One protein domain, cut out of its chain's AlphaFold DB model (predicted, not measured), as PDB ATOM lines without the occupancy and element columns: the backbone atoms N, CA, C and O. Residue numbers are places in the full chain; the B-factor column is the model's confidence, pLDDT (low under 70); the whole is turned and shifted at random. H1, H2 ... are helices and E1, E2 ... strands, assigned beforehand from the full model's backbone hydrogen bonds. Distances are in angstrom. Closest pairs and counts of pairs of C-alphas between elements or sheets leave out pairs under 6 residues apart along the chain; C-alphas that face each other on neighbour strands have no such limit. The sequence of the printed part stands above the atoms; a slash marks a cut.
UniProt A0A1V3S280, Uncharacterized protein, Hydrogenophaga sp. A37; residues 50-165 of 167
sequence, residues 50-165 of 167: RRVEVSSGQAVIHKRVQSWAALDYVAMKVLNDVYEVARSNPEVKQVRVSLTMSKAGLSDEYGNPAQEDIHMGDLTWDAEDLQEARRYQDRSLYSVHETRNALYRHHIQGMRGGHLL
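Overview. This is residues 50 to 165 of the 167 residues of an uncharacterized protein of Hydrogenophaga sp. A37 (UniProt A0A1V3S280). A twisted four-stranded sheet has one long helix, H1, running slantwise over one of its faces, while the other face is bare of named helices. The shorter helices H2, H3 and H4 gather round H1, and the long loop of residues 102 to 117 reaches out from one end of the body. The 116 printed residues have four named helices and four named strands, along the chain E1 E2 H1 E3 E4 H2 H3 H4; the sheet is mixed, in the order E1, E2, E3, E4. The class is mixed, helices and strands, in two layers, with H1 and H4 on one face of the sheet. The whole is compact, with a radius of gyration of the C-alphas of 14.9 A, and elongated, spanning 49 by 31 by 18 A.

Arrangement. Start at residues 50 to 55, E1, an edge strand that forms an antiparallel hairpin with E2, residues 58 to 65; N 53 and O 60 are 2.9 A apart, within hydrogen-bond range. After H1, residues 71 to 88, look for E3, residues 94 to 101, parallel to E2, with N 61 and O 96 at 2.8 A. E2, H1 and E3 make a strand-helix-strand unit, two parallel neighbour strands with a helix between, whose crossover is right-handed. H1 lies over E2 and E3 at a height over the sheet of 9.2 A. E3 forms a hairpin with E4, residues 118 to 125, antiparallel, with N 97 and O 123 at 2.8 A. H2, residues 127 to 135, only grazes the sheet; it touches H1 about perpendicular, at 88 degrees, the closest C-alphas being those of Tyr 83 and Ala 133, 5.6 A. H3, residues 139 to 143, touches H1 at the C-alphas of Leu 79 and Ser 143, 5.2 A, and is not on the sheet. H4, residues 146 to 157, touches H1 at the C-alphas of Ala 75 and Arg 153, 5.4 A. H2 and H4 are apart. In H1, H2, H3 and H4 every O i to N i+4 pair is within hydrogen-bond range.

Along the chain. Find C-alpha 50 at (-18.225, -21.036, 11.131), where E1 begins; it is 16.6 A long. E2 measures 22.4 A, E3 22.9 A and E4 21.9 A. H1 runs 25.9 A from C-alpha 71 at (-34.099, -21.303, 16.594). H2 measures 12.7 A, H3 6.3 A and H4 16.2 A, ending at C-alpha 157, (-35.283, -14.188, 18.627).

Size, cuts and confidence. The C-alphas of Tyr 110 and Arg 135 are the two farthest apart, 49.3 A. The printed part has no cut, and the link from E3 to E4, 16 residues, is long. The mean pLDDT of the printed part is 93.4, and no printed residue is under 70.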
ATOM      1  N   ARG A  50     -18.890 -21.533   9.929       86.75
ATOM      2  CA  ARG A  50     -18.225 -21.036  11.131       86.75
ATOM      3  C   ARG A  50     -16.794 -20.654  10.788       86.75
ATOM      4  O   ARG A  50     -16.038 -21.477  10.275       86.75
ATOM      5  N   ARG A  51     -16.401 -19.435  11.148       88.12
ATOM      6  CA  ARG A  51     -15.003 -18.985  11.156       88.12
ATOM      7  C   ARG A  51     -14.663 -18.451  12.536       88.12
ATOM      8  O   ARG A  51     -15.495 -17.789  13.150       88.12
ATOM      9  N   VAL A  52     -13.472 -18.774  13.029       90.31
ATOM     10  CA  VAL A  52     -13.001 -18.347  14.349       90.31
ATOM     11  C   VAL A  52     -11.701 -17.586  14.177       90.31
ATOM     12  O   VAL A  52     -10.757 -18.101  13.581       90.31
ATOM     13  N   GLU A  53     -11.659 -16.385  14.727       92.06
ATOM     14  CA  GLU A  53     -10.479 -15.533  14.787       92.06
ATOM     15  C   GLU A  53     -10.103 -15.360  16.256       92.06
ATOM     16  O   GLU A  53     -10.938 -14.963  17.064       92.06
ATOM     17  N   VAL A  54      -8.865 -15.690  16.625       91.31
ATOM     18  CA  VAL A  54      -8.368 -15.568  18.003       91.31
ATOM     19  C   VAL A  54      -7.220 -14.571  18.015       91.31
ATOM     20  O   VAL A  54      -6.266 -14.709  17.252       91.31
ATOM     21  N   SER A  55      -7.309 -13.561  18.877       89.12
ATOM     22  CA  SER A  55      -6.290 -12.525  19.021       89.12
ATOM     23  C   SER A  55      -6.254 -12.004  20.454       89.12
ATOM     24  O   SER A  55      -7.279 -11.596  20.992       89.12
ATOM     25  N   SER A  56      -5.071 -12.018  21.075       82.19
ATOM     26  CA  SER A  56      -4.768 -11.356  22.357       82.19
ATOM     27  C   SER A  56      -5.874 -11.441  23.424       82.19
ATOM     28  O   SER A  56      -6.349 -10.429  23.938       82.19
ATOM     29  N   GLY A  57      -6.281 -12.662  23.785       88.56
ATOM     30  CA  GLY A  57      -7.272 -12.890  24.843       88.56
ATOM     31  C   GLY A  57      -8.723 -12.636  24.425       88.56
ATOM     32  O   GLY A  57      -9.612 -12.687  25.271       88.56
ATOM     33  N   GLN A  58      -8.987 -12.402  23.144       95.31
ATOM     34  CA  GLN A  58     -10.322 -12.313  22.568       95.31
ATOM     35  C   GLN A  58     -10.473 -13.331  21.439       95.31
ATOM     36  O   GLN A  58      -9.507 -13.678  20.757       95.31
ATOM     37  N   ALA A  59     -11.699 -13.800  21.230       96.19
ATOM     38  CA  ALA A  59     -12.053 -14.586  20.063       96.19
ATOM     39  C   ALA A  59     -13.341 -14.062  19.426       96.19
ATOM     40  O   ALA A  59     -14.295 -13.715  20.124       96.19
ATOM     41  N   VAL A  60     -13.377 -14.038  18.099       97.19
ATOM     42  CA  VAL A  60     -14.559 -13.699  17.309       97.19
ATOM     43  C   VAL A  60     -14.973 -14.925  16.510       97.19
ATOM     44  O   VAL A  60     -14.169 -15.538  15.814       97.19
ATOM     45  N   ILE A  61     -16.239 -15.306  16.635       97.31
ATOM     46  CA  ILE A  61     -16.857 -16.408  15.912       97.31
ATOM     47  C   ILE A  61     -17.835 -15.794  14.917       97.31
ATOM     48  O   ILE A  61     -18.887 -15.288  15.299       97.31
ATOM     49  N   HIS A  62     -17.507 -15.852  13.632       96.06
ATOM     50  CA  HIS A  62     -18.435 -15.486  12.569       96.06
ATOM     51  C   HIS A  62     -19.271 -16.707  12.221       96.06
ATOM     52  O   HIS A  62     -18.724 -17.738  11.816       96.06
ATOM     53  N   LYS A  63     -20.589 -16.598  12.395       95.12
ATOM     54  CA  LYS A  63     -21.506 -17.710  12.185       95.12
ATOM     55  C   LYS A  63     -22.639 -17.336  11.250       95.12
ATOM     56  O   LYS A  63     -23.448 -16.459  11.552       95.12
ATOM     57  N   ARG A  64     -22.722 -18.059  10.135       95.00
ATOM     58  CA  ARG A  64     -23.777 -17.888   9.139       95.00
ATOM     59  C   ARG A  64     -24.857 -18.951   9.293       95.00
ATOM     60  O   ARG A  64     -24.563 -20.134   9.163       95.00
ATOM     61  N   VAL A  65     -26.102 -18.548   9.526       94.19
ATOM     62  CA  VAL A  65     -27.261 -19.441   9.703       94.19
ATOM     63  C   VAL A  65     -28.213 -19.353   8.517       94.19
ATOM     64  O   VAL A  65     -28.269 -18.335   7.837       94.19
ATOM     65  N   GLN A  66     -28.962 -20.419   8.245       92.38
ATOM     66  CA  GLN A  66     -30.013 -20.382   7.225       92.38
ATOM     67  C   GLN A  66     -31.311 -19.835   7.822       92.38
ATOM     68  O   GLN A  66     -31.600 -20.098   8.988       92.38
ATOM     69  N   SER A  67     -32.114 -19.143   7.016       88.38
ATOM     70  CA  SER A  67     -33.424 -18.618   7.430       88.38
ATOM     71  C   SER A  67     -34.389 -19.715   7.889       88.38
ATOM     72  O   SER A  67     -35.134 -19.541   8.839       88.38
ATOM     73  N   TRP A  68     -34.323 -20.900   7.283       87.69
ATOM     74  CA  TRP A  68     -35.156 -22.047   7.660       87.69
ATOM     75  C   TRP A  68     -34.620 -22.869   8.841       87.69
ATOM     76  O   TRP A  68     -35.165 -23.944   9.114       87.69
ATOM     77  N   ALA A  69     -33.538 -22.440   9.499       90.25
ATOM     78  CA  ALA A  69     -33.010 -23.141  10.663       90.25
ATOM     79  C   ALA A  69     -33.950 -22.986  11.869       90.25
ATOM     80  O   ALA A  69     -34.538 -21.926  12.077       90.25
ATOM     81  N   ALA A  70     -34.065 -24.048  12.668       92.25
ATOM     82  CA  ALA A  70     -34.779 -23.987  13.938       92.25
ATOM     83  C   ALA A  70     -33.994 -23.132  14.942       92.25
ATOM     84  O   ALA A  70     -32.778 -23.296  15.083       92.25
ATOM     85  N   LEU A  71     -34.681 -22.243  15.647       92.38
ATOM     86  CA  LEU A  71     -34.099 -21.303  16.594       92.38
ATOM     87  C   LEU A  71     -33.371 -22.035  17.735       92.38
ATOM     88  O   LEU A  71     -32.224 -21.703  18.040       92.38
ATOM     89  N   ASP A  72     -33.977 -23.097  18.277       91.44
ATOM     90  CA  ASP A  72     -33.364 -23.974  19.289       91.44
ATOM     91  C   ASP A  72     -32.042 -24.581  18.791       91.44
ATOM     92  O   ASP A  72     -31.034 -24.626  19.506       91.44
ATOM     93  N   TYR A  73     -32.018 -25.015  17.525       91.12
ATOM     94  CA  TYR A  73     -30.817 -25.562  16.902       91.12
ATOM     95  C   TYR A  73     -29.732 -24.490  16.754       91.12
ATOM     96  O   TYR A  73     -28.562 -24.759  17.041       91.12
ATOM     97  N   VAL A  74     -30.098 -23.270  16.350       93.75
ATOM     98  CA  VAL A  74     -29.155 -22.149  16.245       93.75
ATOM     99  C   VAL A  74     -28.558 -21.816  17.615       93.75
ATOM    100  O   VAL A  74     -27.330 -21.776  17.732       93.75
ATOM    101  N   ALA A  75     -29.386 -21.657  18.652       94.88
ATOM    102  CA  ALA A  75     -28.942 -21.365  20.017       94.88
ATOM    103  C   ALA A  75     -28.000 -22.454  20.554       94.88
ATOM    104  O   ALA A  75     -26.886 -22.161  20.997       94.88
ATOM    105  N   MET A  76     -28.386 -23.727  20.416       94.12
ATOM    106  CA  MET A  76     -27.547 -24.866  20.795       94.12
ATOM    107  C   MET A  76     -26.201 -24.840  20.060       94.12
ATOM    108  O   MET A  76     -25.148 -25.038  20.668       94.12
ATOM    109  N   LYS A  77     -26.201 -24.591  18.745       94.31
ATOM    110  CA  LYS A  77     -24.962 -24.552  17.964       94.31
ATOM    111  C   LYS A  77     -24.084 -23.369  18.366       94.31
ATOM    112  O   LYS A  77     -22.870 -23.506  18.316       94.31
ATOM    113  N   VAL A  78     -24.647 -22.209  18.695       95.88
ATOM    114  CA  VAL A  78     -23.877 -21.061  19.207       95.88
ATOM    115  C   VAL A  78     -23.178 -21.429  20.516       95.88
ATOM    116  O   VAL A  78     -21.966 -21.257  20.623       95.88
ATOM    117  N   LEU A  79     -23.903 -22.032  21.460       96.56
ATOM    118  CA  LEU A  79     -23.335 -22.499  22.728       96.56
ATOM    119  C   LEU A  79     -22.230 -23.543  22.530       96.56
ATOM    120  O   LEU A  79     -21.203 -23.488  23.205       96.56
ATOM    121  N   ASN A  80     -22.414 -24.463  21.581       95.88
ATOM    122  CA  ASN A  80     -21.393 -25.440  21.204       95.88
ATOM    123  C   ASN A  80     -20.095 -24.770  20.740       95.88
ATOM    124  O   ASN A  80     -19.018 -25.149  21.198       95.88
ATOM    125  N   ASP A  81     -20.190 -23.770  19.863       96.19
ATOM    126  CA  ASP A  81     -19.008 -23.090  19.330       96.19
ATOM    127  C   ASP A  81     -18.267 -22.313  20.426       96.19
ATOM    128  O   ASP A  81     -17.036 -22.332  20.467       96.19
ATOM    129  N   VAL A  82     -19.005 -21.664  21.333       97.12
ATOM    130  CA  VAL A  82     -18.430 -20.944  22.480       97.12
ATOM    131  C   VAL A  82     -17.719 -21.906  23.425       97.12
ATOM    132  O   VAL A  82     -16.585 -21.638  23.814       97.12
ATOM    133  N   TYR A  83     -18.338 -23.045  23.750       97.44
ATOM    134  CA  TYR A  83     -17.712 -24.080  24.576       97.44
ATOM    135  C   TYR A  83     -16.387 -24.554  23.976       97.44
ATOM    136  O   TYR A  83     -15.375 -24.627  24.675       97.44
ATOM    137  N   GLU A  84     -16.382 -24.853  22.676       96.44
ATOM    138  CA  GLU A  84     -15.183 -25.308  21.977       96.44
ATOM    139  C   GLU A  84     -14.076 -24.255  22.020       96.44
ATOM    140  O   GLU A  84     -12.943 -24.574  22.374       96.44
ATOM    141  N   VAL A  85     -14.398 -22.989  21.738       96.81
ATOM    142  CA  VAL A  85     -13.409 -21.904  21.809       96.81
ATOM    143  C   VAL A  85     -12.889 -21.721  23.232       96.81
ATOM    144  O   VAL A  85     -11.674 -21.626  23.414       96.81
ATOM    145  N   ALA A  86     -13.768 -21.737  24.237       96.94
ATOM    146  CA  ALA A  86     -13.395 -21.586  25.640       96.94
ATOM    147  C   ALA A  86     -12.462 -22.709  26.118       96.94
ATOM    148  O   ALA A  86     -11.509 -22.445  26.854       96.94
ATOM    149  N   ARG A  87     -12.727 -23.958  25.713       96.19
ATOM    150  CA  ARG A  87     -11.927 -25.135  26.087       96.19
ATOM    151  C   ARG A  87     -10.597 -25.210  25.345       96.19
ATOM    152  O   ARG A  87      -9.598 -25.562  25.966       96.19
ATOM    153  N   SER A  88     -10.581 -24.894  24.053       95.69
ATOM    154  CA  SER A  88      -9.367 -24.966  23.232       95.69
ATOM    155  C   SER A  88      -8.419 -23.788  23.443       95.69
ATOM    156  O   SER A  88      -7.235 -23.940  23.166       95.69
ATOM    157  N   ASN A  89      -8.909 -22.652  23.953       95.88
ATOM    158  CA  ASN A  89      -8.120 -21.434  24.168       95.88
ATOM    159  C   ASN A  89      -8.347 -20.902  25.604       95.88
ATOM    160  O   ASN A  89      -9.160 -19.991  25.822       95.88
ATOM    161  N   PRO A  90      -7.706 -21.497  26.632       95.06
ATOM    162  CA  PRO A  90      -7.877 -21.101  28.034       95.06
ATOM    163  C   PRO A  90      -7.511 -19.636  28.332       95.06
ATOM    164  O   PRO A  90      -8.014 -19.051  29.288       95.06
ATOM    165  N   GLU A  91      -6.652 -19.041  27.511       95.25
ATOM    166  CA  GLU A  91      -6.200 -17.654  27.588       95.25
ATOM    167  C   GLU A  91      -7.234 -16.637  27.088       95.25
ATOM    168  O   GLU A  91      -7.131 -15.450  27.406       95.25
ATOM    169  N   VAL A  92      -8.244 -17.083  26.333       96.81
ATOM    170  CA  VAL A  92      -9.334 -16.218  25.871       96.81
ATOM    171  C   VAL A  92     -10.189 -15.792  27.065       96.81
ATOM    172  O   VAL A  92     -10.658 -16.614  27.856       96.81
ATOM    173  N   LYS A  93     -10.388 -14.483  27.192       97.38
ATOM    174  CA  LYS A  93     -11.174 -13.810  28.232       97.38
ATOM    175  C   LYS A  93     -12.506 -13.285  27.715       97.38
ATOM    176  O   LYS A  93     -13.346 -12.911  28.519       97.38
ATOM    177  N   GLN A  94     -12.689 -13.229  26.399       97.94
ATOM    178  CA  GLN A  94     -13.933 -12.786  25.788       97.94
ATOM    179  C   GLN A  94     -14.166 -13.509  24.467       97.94
ATOM    180  O   GLN A  94     -13.254 -13.609  23.645       97.94
ATOM    181  N   VAL A  95     -15.394 -13.969  24.244       98.31
ATOM    182  CA  VAL A  95     -15.838 -14.502  22.953       98.31
ATOM    183  C   VAL A  95     -16.972 -13.630  22.434       98.31
ATOM    184  O   VAL A  95     -17.952 -13.419  23.140       98.31
ATOM    185  N   ARG A  96     -16.865 -13.149  21.194       98.06
ATOM    186  CA  ARG A  96     -17.968 -12.517  20.461       98.06
ATOM    187  C   ARG A  96     -18.442 -13.453  19.361       98.06
ATOM    188  O   ARG A  96     -17.633 -13.893  18.555       98.06
ATOM    189  N   VAL A  97     -19.735 -13.731  19.287       98.06
ATOM    190  CA  VAL A  97     -20.347 -14.458  18.172       98.06
ATOM    191  C   VAL A  97     -21.115 -13.463  17.316       98.06
ATOM    192  O   VAL A  97     -22.143 -12.955  17.750       98.06
ATOM    193  N   SER A  98     -20.625 -13.218  16.102       97.50
ATOM    194  CA  SER A  98     -21.300 -12.413  15.083       97.50
ATOM    195  C   SER A  98     -22.218 -13.311  14.265       97.50
ATOM    196  O   SER A  98     -21.741 -14.135  13.476       97.50
ATOM    197  N   LEU A  99     -23.530 -13.143  14.434       97.12
ATOM    198  CA  LEU A  99     -24.545 -13.920  13.730       97.12
ATOM    199  C   LEU A  99     -25.000 -13.224  12.449       97.12
ATOM    200  O   LEU A  99     -25.411 -12.062  12.449       97.12
ATOM    201  N   THR A 100     -24.986 -13.980  11.359       97.00
ATOM    202  CA  THR A 100     -25.456 -13.537  10.049       97.00
ATOM    203  C   THR A 100     -26.437 -14.556   9.490       97.00
ATOM    204  O   THR A 100     -26.131 -15.742   9.410       97.00
ATOM    205  N   MET A 101     -27.616 -14.118   9.073       95.06
ATOM    206  CA  MET A 101     -28.573 -14.952   8.362       95.06
ATOM    207  C   MET A 101     -28.298 -14.902   6.862       95.06
ATOM    208  O   MET A 101     -28.191 -13.836   6.260       95.06
ATOM    209  N   SER A 102     -28.196 -16.075   6.256       94.12
ATOM    210  CA  SER A 102     -28.099 -16.257   4.816       94.12
ATOM    211  C   SER A 102     -29.330 -15.679   4.122       94.12
ATOM    212  O   SER A 102     -30.460 -15.973   4.510       94.12
ATOM    213  N   LYS A 103     -29.110 -14.940   3.036       92.56
ATOM    214  CA  LYS A 103     -30.169 -14.473   2.131       92.56
ATOM    215  C   LYS A 103     -30.924 -15.599   1.427       92.56
ATOM    216  O   LYS A 103     -31.986 -15.377   0.852       92.56
ATOM    217  N   ALA A 104     -30.356 -16.805   1.410       89.25
ATOM    218  CA  ALA A 104     -30.971 -17.944   0.752       89.25
ATOM    219  C   ALA A 104     -32.365 -18.212   1.340       89.25
ATOM    220  O   ALA A 104     -32.550 -18.221   2.558       89.25
ATOM    221  N   GLY A 105     -33.343 -18.443   0.460       86.06
ATOM    222  CA  GLY A 105     -34.726 -18.746   0.841       86.06
ATOM    223  C   GLY A 105     -35.486 -17.599   1.508       86.06
ATOM    224  O   GLY A 105     -36.604 -17.824   1.958       86.06
ATOM    225  N   LEU A 106     -34.908 -16.396   1.569       89.25
ATOM    226  CA  LEU A 106     -35.607 -15.190   1.990       89.25
ATOM    227  C   LEU A 106     -36.134 -14.446   0.767       89.25
ATOM    228  O   LEU A 106     -35.396 -14.217  -0.194       89.25
ATOM    229  N   SER A 107     -37.389 -14.026   0.858       90.69
ATOM    230  CA  SER A 107     -38.014 -13.102  -0.080       90.69
ATOM    231  C   SER A 107     -38.651 -11.949   0.686       90.69
ATOM    232  O   SER A 107     -39.047 -12.117   1.841       90.69
ATOM    233  N   ASP A 108     -38.734 -10.783   0.052       87.31
ATOM    234  CA  ASP A 108     -39.509  -9.655   0.561       87.31
ATOM    235  C   ASP A 108     -41.026  -9.918   0.465       87.31
ATOM    236  O   ASP A 108     -41.479 -10.954  -0.033       87.31
ATOM    237  N   GLU A 109     -41.829  -8.963   0.937       88.12
ATOM    238  CA  GLU A 109     -43.297  -9.039   0.899       88.12
ATOM    239  C   GLU A 109     -43.886  -9.096  -0.524       88.12
ATOM    240  O   GLU A 109     -45.037  -9.492  -0.702       88.12
ATOM    241  N   TYR A 110     -43.092  -8.751  -1.539       92.81
ATOM    242  CA  TYR A 110     -43.458  -8.790  -2.954       92.81
ATOM    243  C   TYR A 110     -42.942 -10.053  -3.663       92.81
ATOM    244  O   TYR A 110     -43.169 -10.225  -4.863       92.81
ATOM    245  N   GLY A 111     -42.265 -10.954  -2.944       91.88
ATOM    246  CA  GLY A 111     -41.707 -12.195  -3.475       91.88
ATOM    247  C   GLY A 111     -40.319 -12.059  -4.110       91.88
ATOM    248  O   GLY A 111     -39.795 -13.060  -4.609       91.88
ATOM    249  N   ASN A 112     -39.685 -10.883  -4.074       92.69
ATOM    250  CA  ASN A 112     -38.332 -10.718  -4.601       92.69
ATOM    251  C   ASN A 112     -37.314 -11.346  -3.646       92.69
ATOM    252  O   ASN A 112     -37.388 -11.115  -2.439       92.69
ATOM    253  N   PRO A 113     -36.329 -12.106  -4.151       91.50
ATOM    254  CA  PRO A 113     -35.322 -12.723  -3.303       91.50
ATOM    255  C   PRO A 113     -34.443 -11.669  -2.621       91.50
ATOM    256  O   PRO A 113     -34.073 -10.653  -3.226       91.50
ATOM    257  N   ALA A 114     -34.046 -11.948  -1.381       91.25
ATOM    258  CA  ALA A 114     -33.114 -11.113  -0.638       91.25
ATOM    259  C   ALA A 114     -31.764 -11.004  -1.368       91.25
ATOM    260  O   ALA A 114     -31.189 -11.993  -1.834       91.25
ATOM    261  N   GLN A 115     -31.242  -9.780  -1.461       93.44
ATOM    262  CA  GLN A 115     -30.014  -9.490  -2.210       93.44
ATOM    263  C   GLN A 115     -28.749  -9.685  -1.371       93.44
ATOM    264  O   GLN A 115     -27.705 -10.079  -1.903       93.44
ATOM    265  N   GLU A 116     -28.856  -9.497  -0.060       93.12
ATOM    266  CA  GLU A 116     -27.752  -9.550   0.890       93.12
ATOM    267  C   GLU A 116     -28.096 -10.393   2.114       93.12
ATOM    268  O   GLU A 116     -29.263 -10.563   2.473       93.12
ATOM    269  N   ASP A 117     -27.055 -10.949   2.727       94.69
ATOM    270  CA  ASP A 117     -27.184 -11.613   4.015       94.69
ATOM    271  C   ASP A 117     -27.530 -10.586   5.101       94.69
ATOM    272  O   ASP A 117     -27.066  -9.447   5.078       94.69
ATOM    273  N   ILE A 118     -28.313 -11.004   6.090       94.19
ATOM    274  CA  ILE A 118     -28.776 -10.132   7.166       94.19
ATOM    275  C   ILE A 118     -27.859 -10.321   8.368       94.19
ATOM    276  O   ILE A 118     -27.878 -11.371   9.006       94.19
ATOM    277  N   HIS A 119     -27.082  -9.300   8.725       96.44
ATOM    278  CA  HIS A 119     -26.425  -9.289  10.031       96.44
ATOM    279  C   HIS A 119     -27.495  -9.195  11.128       96.44
ATOM    280  O   HIS A 119     -28.239  -8.212  11.198       96.44
ATOM    281  N   MET A 120     -27.597 -10.245  11.942       96.81
ATOM    282  CA  MET A 120     -28.618 -10.357  12.982       96.81
ATOM    283  C   MET A 120     -28.214  -9.569  14.227       96.81
ATOM    284  O   MET A 120     -29.036  -8.866  14.816       96.81
ATOM    285  N   GLY A 121     -26.940  -9.679  14.598       97.06
ATOM    286  CA  GLY A 121     -26.348  -9.035  15.761       97.06
ATOM    287  C   GLY A 121     -25.197  -9.848  16.344       97.06
ATOM    288  O   GLY A 121     -24.797 -10.883  15.801       97.06
ATOM    289  N   ASP A 122     -24.702  -9.377  17.485       97.25
ATOM    290  CA  ASP A 122     -23.586  -9.976  18.205       97.25
ATOM    291  C   ASP A 122     -24.028 -10.494  19.580       97.25
ATOM    292  O   ASP A 122     -24.768  -9.833  20.307       97.25
ATOM    293  N   LEU A 123     -23.521 -11.664  19.961       97.31
ATOM    294  CA  LEU A 123     -23.576 -12.184  21.328       97.31
ATOM    295  C   LEU A 123     -22.175 -12.133  21.929       97.31
ATOM    296  O   LEU A 123     -21.197 -12.395  21.230       97.31
ATOM    297  N   THR A 124     -22.058 -11.809  23.213       97.06
ATOM    298  CA  THR A 124     -20.759 -11.728  23.893       97.06
ATOM    299  C   THR A 124     -20.779 -12.566  25.164       97.06
ATOM    300  O   THR A 124     -21.740 -12.490  25.919       97.06
ATOM    301  N   TRP A 125     -19.708 -13.327  25.381       97.69
ATOM    302  CA  TRP A 125     -19.404 -14.053  26.613       97.69
ATOM    303  C   TRP A 125     -18.159 -13.437  27.228       97.69
ATOM    304  O   TRP A 125     -17.149 -13.257  26.532       97.69
ATOM    305  N   ASP A 126     -18.227 -13.113  28.510       97.44
ATOM    306  CA  ASP A 126     -17.108 -12.548  29.252       97.44
ATOM    307  C   ASP A 126     -16.247 -13.625  29.936       97.44
ATOM    308  O   ASP A 126     -16.393 -14.828  29.715       97.44
ATOM    309  N   ALA A 127     -15.291 -13.198  30.760       96.50
ATOM    310  CA  ALA A 127     -14.366 -14.118  31.402       96.50
ATOM    311  C   ALA A 127     -15.061 -15.063  32.397       96.50
ATOM    312  O   ALA A 127     -14.606 -16.201  32.547       96.50
ATOM    313  N   GLU A 128     -16.127 -14.620  33.069       96.81
ATOM    314  CA  GLU A 128     -16.876 -15.430  34.033       96.81
ATOM    315  C   GLU A 128     -17.690 -16.495  33.302       96.81
ATOM    316  O   GLU A 128     -17.600 -17.683  33.630       96.81
ATOM    317  N   ASP A 129     -18.370 -16.102  32.226       95.50
ATOM    318  CA  ASP A 129     -19.107 -17.016  31.359       95.50
ATOM    319  C   ASP A 129     -18.210 -18.111  30.762       95.50
ATOM    320  O   ASP A 129     -18.577 -19.291  30.694       95.50
ATOM    321  N   LEU A 130     -17.009 -17.733  30.312       97.06
ATOM    322  CA  LEU A 130     -16.051 -18.670  29.722       97.06
ATOM    323  C   LEU A 130     -15.436 -19.595  30.772       97.06
ATOM    324  O   LEU A 130     -15.171 -20.764  30.480       97.06
ATOM    325  N   GLN A 131     -15.210 -19.108  31.995       96.62
ATOM    326  CA  GLN A 131     -14.820 -19.973  33.108       96.62
ATOM    327  C   GLN A 131     -15.910 -20.993  33.416       96.62
ATOM    328  O   GLN A 131     -15.594 -22.169  33.593       96.62
ATOM    329  N   GLU A 132     -17.173 -20.573  33.422       94.69
ATOM    330  CA  GLU A 132     -18.301 -21.477  33.616       94.69
ATOM    331  C   GLU A 132     -18.353 -22.539  32.511       94.69
ATOM    332  O   GLU A 132     -18.393 -23.732  32.808       94.69
ATOM    333  N   ALA A 133     -18.220 -22.150  31.238       95.00
ATOM    334  CA  ALA A 133     -18.162 -23.095  30.119       95.00
ATOM    335  C   ALA A 133     -17.052 -24.151  30.281       95.00
ATOM    336  O   ALA A 133     -17.262 -25.337  30.014       95.00
ATOM    337  N   ARG A 134     -15.878 -23.748  30.780       96.31
ATOM    338  CA  ARG A 134     -14.733 -24.644  31.023       96.31
ATOM    339  C   ARG A 134     -14.962 -25.640  32.162       96.31
ATOM    340  O   ARG A 134     -14.242 -26.635  32.213       96.31
ATOM    341  N   ARG A 135     -15.932 -25.424  33.057       95.69
ATOM    342  CA  ARG A 135     -16.249 -26.368  34.149       95.69
ATOM    343  C   ARG A 135     -16.992 -27.606  33.656       95.69
ATOM    344  O   ARG A 135     -16.823 -28.681  34.223       95.69
ATOM    345  N   TYR A 136     -17.767 -27.488  32.580       94.44
ATOM    346  CA  TYR A 136     -18.551 -28.600  32.041       94.44
ATOM    347  C   TYR A 136     -17.659 -29.666  31.415       94.44
ATOM    348  O   TYR A 136     -16.856 -29.365  30.525       94.44
ATOM    349  N   GLN A 137     -17.819 -30.918  31.851       93.06
ATOM    350  CA  GLN A 137     -17.028 -32.058  31.376       93.06
ATOM    351  C   GLN A 137     -17.151 -32.265  29.865       93.06
ATOM    352  O   GLN A 137     -16.160 -32.583  29.212       93.06
ATOM    353  N   ASP A 138     -18.344 -32.042  29.317       92.19
ATOM    354  CA  ASP A 138     -18.612 -32.183  27.896       92.19
ATOM    355  C   ASP A 138     -19.452 -31.032  27.337       92.19
ATOM    356  O   ASP A 138     -20.145 -30.299  28.049       92.19
ATOM    357  N   ARG A 139     -19.364 -30.901  26.012       92.50
ATOM    358  CA  ARG A 139     -20.041 -29.876  25.224       92.50
ATOM    359  C   ARG A 139     -21.563 -29.968  25.338       92.50
ATOM    360  O   ARG A 139     -22.220 -28.934  25.426       92.50
ATOM    361  N   SER A 140     -22.122 -31.182  25.337       89.62
ATOM    362  CA  SER A 140     -23.574 -31.368  25.364       89.62
ATOM    363  C   SER A 140     -24.187 -30.854  26.658       89.62
ATOM    364  O   SER A 140     -25.163 -30.117  26.583       89.62
ATOM    365  N   LEU A 141     -23.580 -31.120  27.816       90.19
ATOM    366  CA  LEU A 141     -24.055 -30.620  29.109       90.19
ATOM    367  C   LEU A 141     -24.066 -29.088  29.172       90.19
ATOM    368  O   LEU A 141     -24.954 -28.505  29.792       90.19
ATOM    369  N   TYR A 142     -23.115 -28.424  28.509       91.50
ATOM    370  CA  TYR A 142     -23.102 -26.965  28.430       91.50
ATOM    371  C   TYR A 142     -24.219 -26.420  27.524       91.50
ATOM    372  O   TYR A 142     -24.894 -25.454  27.897       91.50
ATOM    373  N   SER A 143     -24.424 -27.034  26.351       86.25
ATOM    374  CA  SER A 143     -25.333 -26.538  25.306       86.25
ATOM    375  C   SER A 143     -26.805 -26.911  25.495       86.25
ATOM    376  O   SER A 143     -27.681 -26.202  24.997       86.25
ATOM    377  N   VAL A 144     -27.085 -28.032  26.171       84.94
ATOM    378  CA  VAL A 144     -28.455 -28.514  26.441       84.94
ATOM    379  C   VAL A 144     -28.993 -28.045  27.790       84.94
ATOM    380  O   VAL A 144     -30.123 -28.369  28.138       84.94
ATOM    381  N   HIS A 145     -28.205 -27.285  28.558       88.25
ATOM    382  CA  HIS A 145     -28.658 -26.711  29.818       88.25
ATOM    383  C   HIS A 145     -29.868 -25.801  29.568       88.25
ATOM    384  O   HIS A 145     -29.723 -24.715  29.003       88.25
ATOM    385  N   GLU A 146     -31.049 -26.236  30.009       86.25
ATOM    386  CA  GLU A 146     -32.352 -25.688  29.610       86.25
ATOM    387  C   GLU A 146     -32.433 -24.168  29.778       86.25
ATOM    388  O   GLU A 146     -32.695 -23.447  28.819       86.25
ATOM    389  N   THR A 147     -32.082 -23.658  30.962       88.31
ATOM    390  CA  THR A 147     -32.100 -22.215  31.252       88.31
ATOM    391  C   THR A 147     -31.187 -21.416  30.323       88.31
ATOM    392  O   THR A 147     -31.535 -20.317  29.902       88.31
ATOM    393  N   ARG A 148     -30.016 -21.965  29.977       89.44
ATOM    394  CA  ARG A 148     -29.032 -21.282  29.133       89.44
ATOM    395  C   ARG A 148     -29.509 -21.279  27.690       89.44
ATOM    396  O   ARG A 148     -29.499 -20.237  27.048       89.44
ATOM    397  N   ASN A 149     -29.963 -22.426  27.197       88.81
ATOM    398  CA  ASN A 149     -30.500 -22.531  25.849       88.81
ATOM    399  C   ASN A 149     -31.700 -21.585  25.661       88.81
ATOM    400  O   ASN A 149     -31.681 -20.770  24.743       88.81
ATOM    401  N   ALA A 150     -32.655 -21.590  26.598       91.25
ATOM    402  CA  ALA A 150     -33.813 -20.698  26.582       91.25
ATOM    403  C   ALA A 150     -33.428 -19.208  26.607       91.25
ATOM    404  O   ALA A 150     -34.016 -18.408  25.877       91.25
ATOM    405  N   LEU A 151     -32.418 -18.832  27.399       92.62
ATOM    406  CA  LEU A 151     -31.899 -17.463  27.438       92.62
ATOM    407  C   LEU A 151     -31.355 -17.031  26.069       92.62
ATOM    408  O   LEU A 151     -31.765 -16.004  25.530       92.62
ATOM    409  N   TYR A 152     -30.463 -17.824  25.469       92.56
ATOM    410  CA  TYR A 152     -29.872 -17.476  24.171       92.56
ATOM    411  C   TYR A 152     -30.873 -17.565  23.025       92.56
ATOM    412  O   TYR A 152     -30.800 -16.765  22.096       92.56
ATOM    413  N   ARG A 153     -31.849 -18.467  23.120       93.94
ATOM    414  CA  ARG A 153     -33.001 -18.510  22.225       93.94
ATOM    415  C   ARG A 153     -33.736 -17.175  22.215       93.94
ATOM    416  O   ARG A 153     -33.911 -16.588  21.154       93.94
ATOM    417  N   HIS A 154     -34.095 -16.674  23.396       94.38
ATOM    418  CA  HIS A 154     -34.772 -15.391  23.547       94.38
ATOM    419  C   HIS A 154     -33.927 -14.227  23.006       94.38
ATOM    420  O   HIS A 154     -34.442 -13.368  22.290       94.38
ATOM    421  N   HIS A 155     -32.614 -14.217  23.272       94.56
ATOM    422  CA  HIS A 155     -31.721 -13.203  22.706       94.56
ATOM    423  C   HIS A 155     -31.697 -13.229  21.176       94.56
ATOM    424  O   HIS A 155     -31.855 -12.180  20.560       94.56
ATOM    425  N   ILE A 156     -31.533 -14.405  20.562       95.75
ATOM    426  CA  ILE A 156     -31.480 -14.549  19.099       95.75
ATOM    427  C   ILE A 156     -32.830 -14.196  18.468       95.75
ATOM    428  O   ILE A 156     -32.861 -13.559  17.419       95.75
ATOM    429  N   GLN A 157     -33.947 -14.544  19.109       94.94
ATOM    430  CA  GLN A 157     -35.283 -14.188  18.627       94.94
ATOM    431  C   GLN A 157     -35.491 -12.668  18.568       94.94
ATOM    432  O   GLN A 157     -36.079 -12.164  17.614       94.94
ATOM    433  N   GLY A 158     -34.963 -11.940  19.559       94.81
ATOM    434  CA  GLY A 158     -35.011 -10.477  19.617       94.81
ATOM    435  C   GLY A 158     -34.048  -9.759  18.661       94.81
ATOM    436  O   GLY A 158     -34.100  -8.534  18.560       94.81
ATOM    437  N   MET A 159     -33.168 -10.482  17.963       96.06
ATOM    438  CA  MET A 159     -32.239  -9.900  16.992       96.06
ATOM    439  C   MET A 159     -32.920  -9.524  15.674       96.06
ATOM    440  O   MET A 159     -34.026  -9.966  15.349       96.06
ATOM    441  N   ARG A 160     -32.218  -8.734  14.852       93.94
ATOM    442  CA  ARG A 160     -32.681  -8.406  13.501       93.94
ATOM    443  C   ARG A 160     -32.857  -9.693  12.692       93.94
ATOM    444  O   ARG A 160     -31.927 -10.478  12.552       93.94
ATOM    445  N   GLY A 161     -34.062  -9.906  12.165       89.56
ATOM    446  CA  GLY A 161     -34.407 -11.129  11.432       89.56
ATOM    447  C   GLY A 161     -34.518 -12.386  12.302       89.56
ATOM    448  O   GLY A 161     -34.768 -13.452  11.759       89.56
ATOM    449  N   GLY A 162     -34.383 -12.293  13.632       90.69
ATOM    450  CA  GLY A 162     -34.519 -13.434  14.547       90.69
ATOM    451  C   GLY A 162     -35.870 -14.138  14.430       90.69
ATOM    452  O   GLY A 162     -35.926 -15.362  14.401       90.69
ATOM    453  N   HIS A 163     -36.939 -13.362  14.238       91.12
ATOM    454  CA  HIS A 163     -38.304 -13.844  13.997       91.12
ATOM    455  C   HIS A 163     -38.497 -14.610  12.674       91.12
ATOM    456  O   HIS A 163     -39.572 -15.155  12.447       91.12
ATOM    457  N   LEU A 164     -37.501 -14.614  11.779       90.06
ATOM    458  CA  LEU A 164     -37.544 -15.379  10.528       90.06
ATOM    459  C   LEU A 164     -37.060 -16.823  10.717       90.06
ATOM    460  O   LEU A 164     -37.280 -17.649   9.834       90.06
ATOM    461  N   LEU A 165     -36.398 -17.124  11.842       88.81
ATOM    462  CA  LEU A 165     -36.036 -18.489  12.214       88.81
ATOM    463  C   LEU A 165     -37.284 -19.277  12.621       88.81
ATOM    464  O   LEU A 165     -38.282 -18.708  13.057       88.81
TER     465      LEU A 165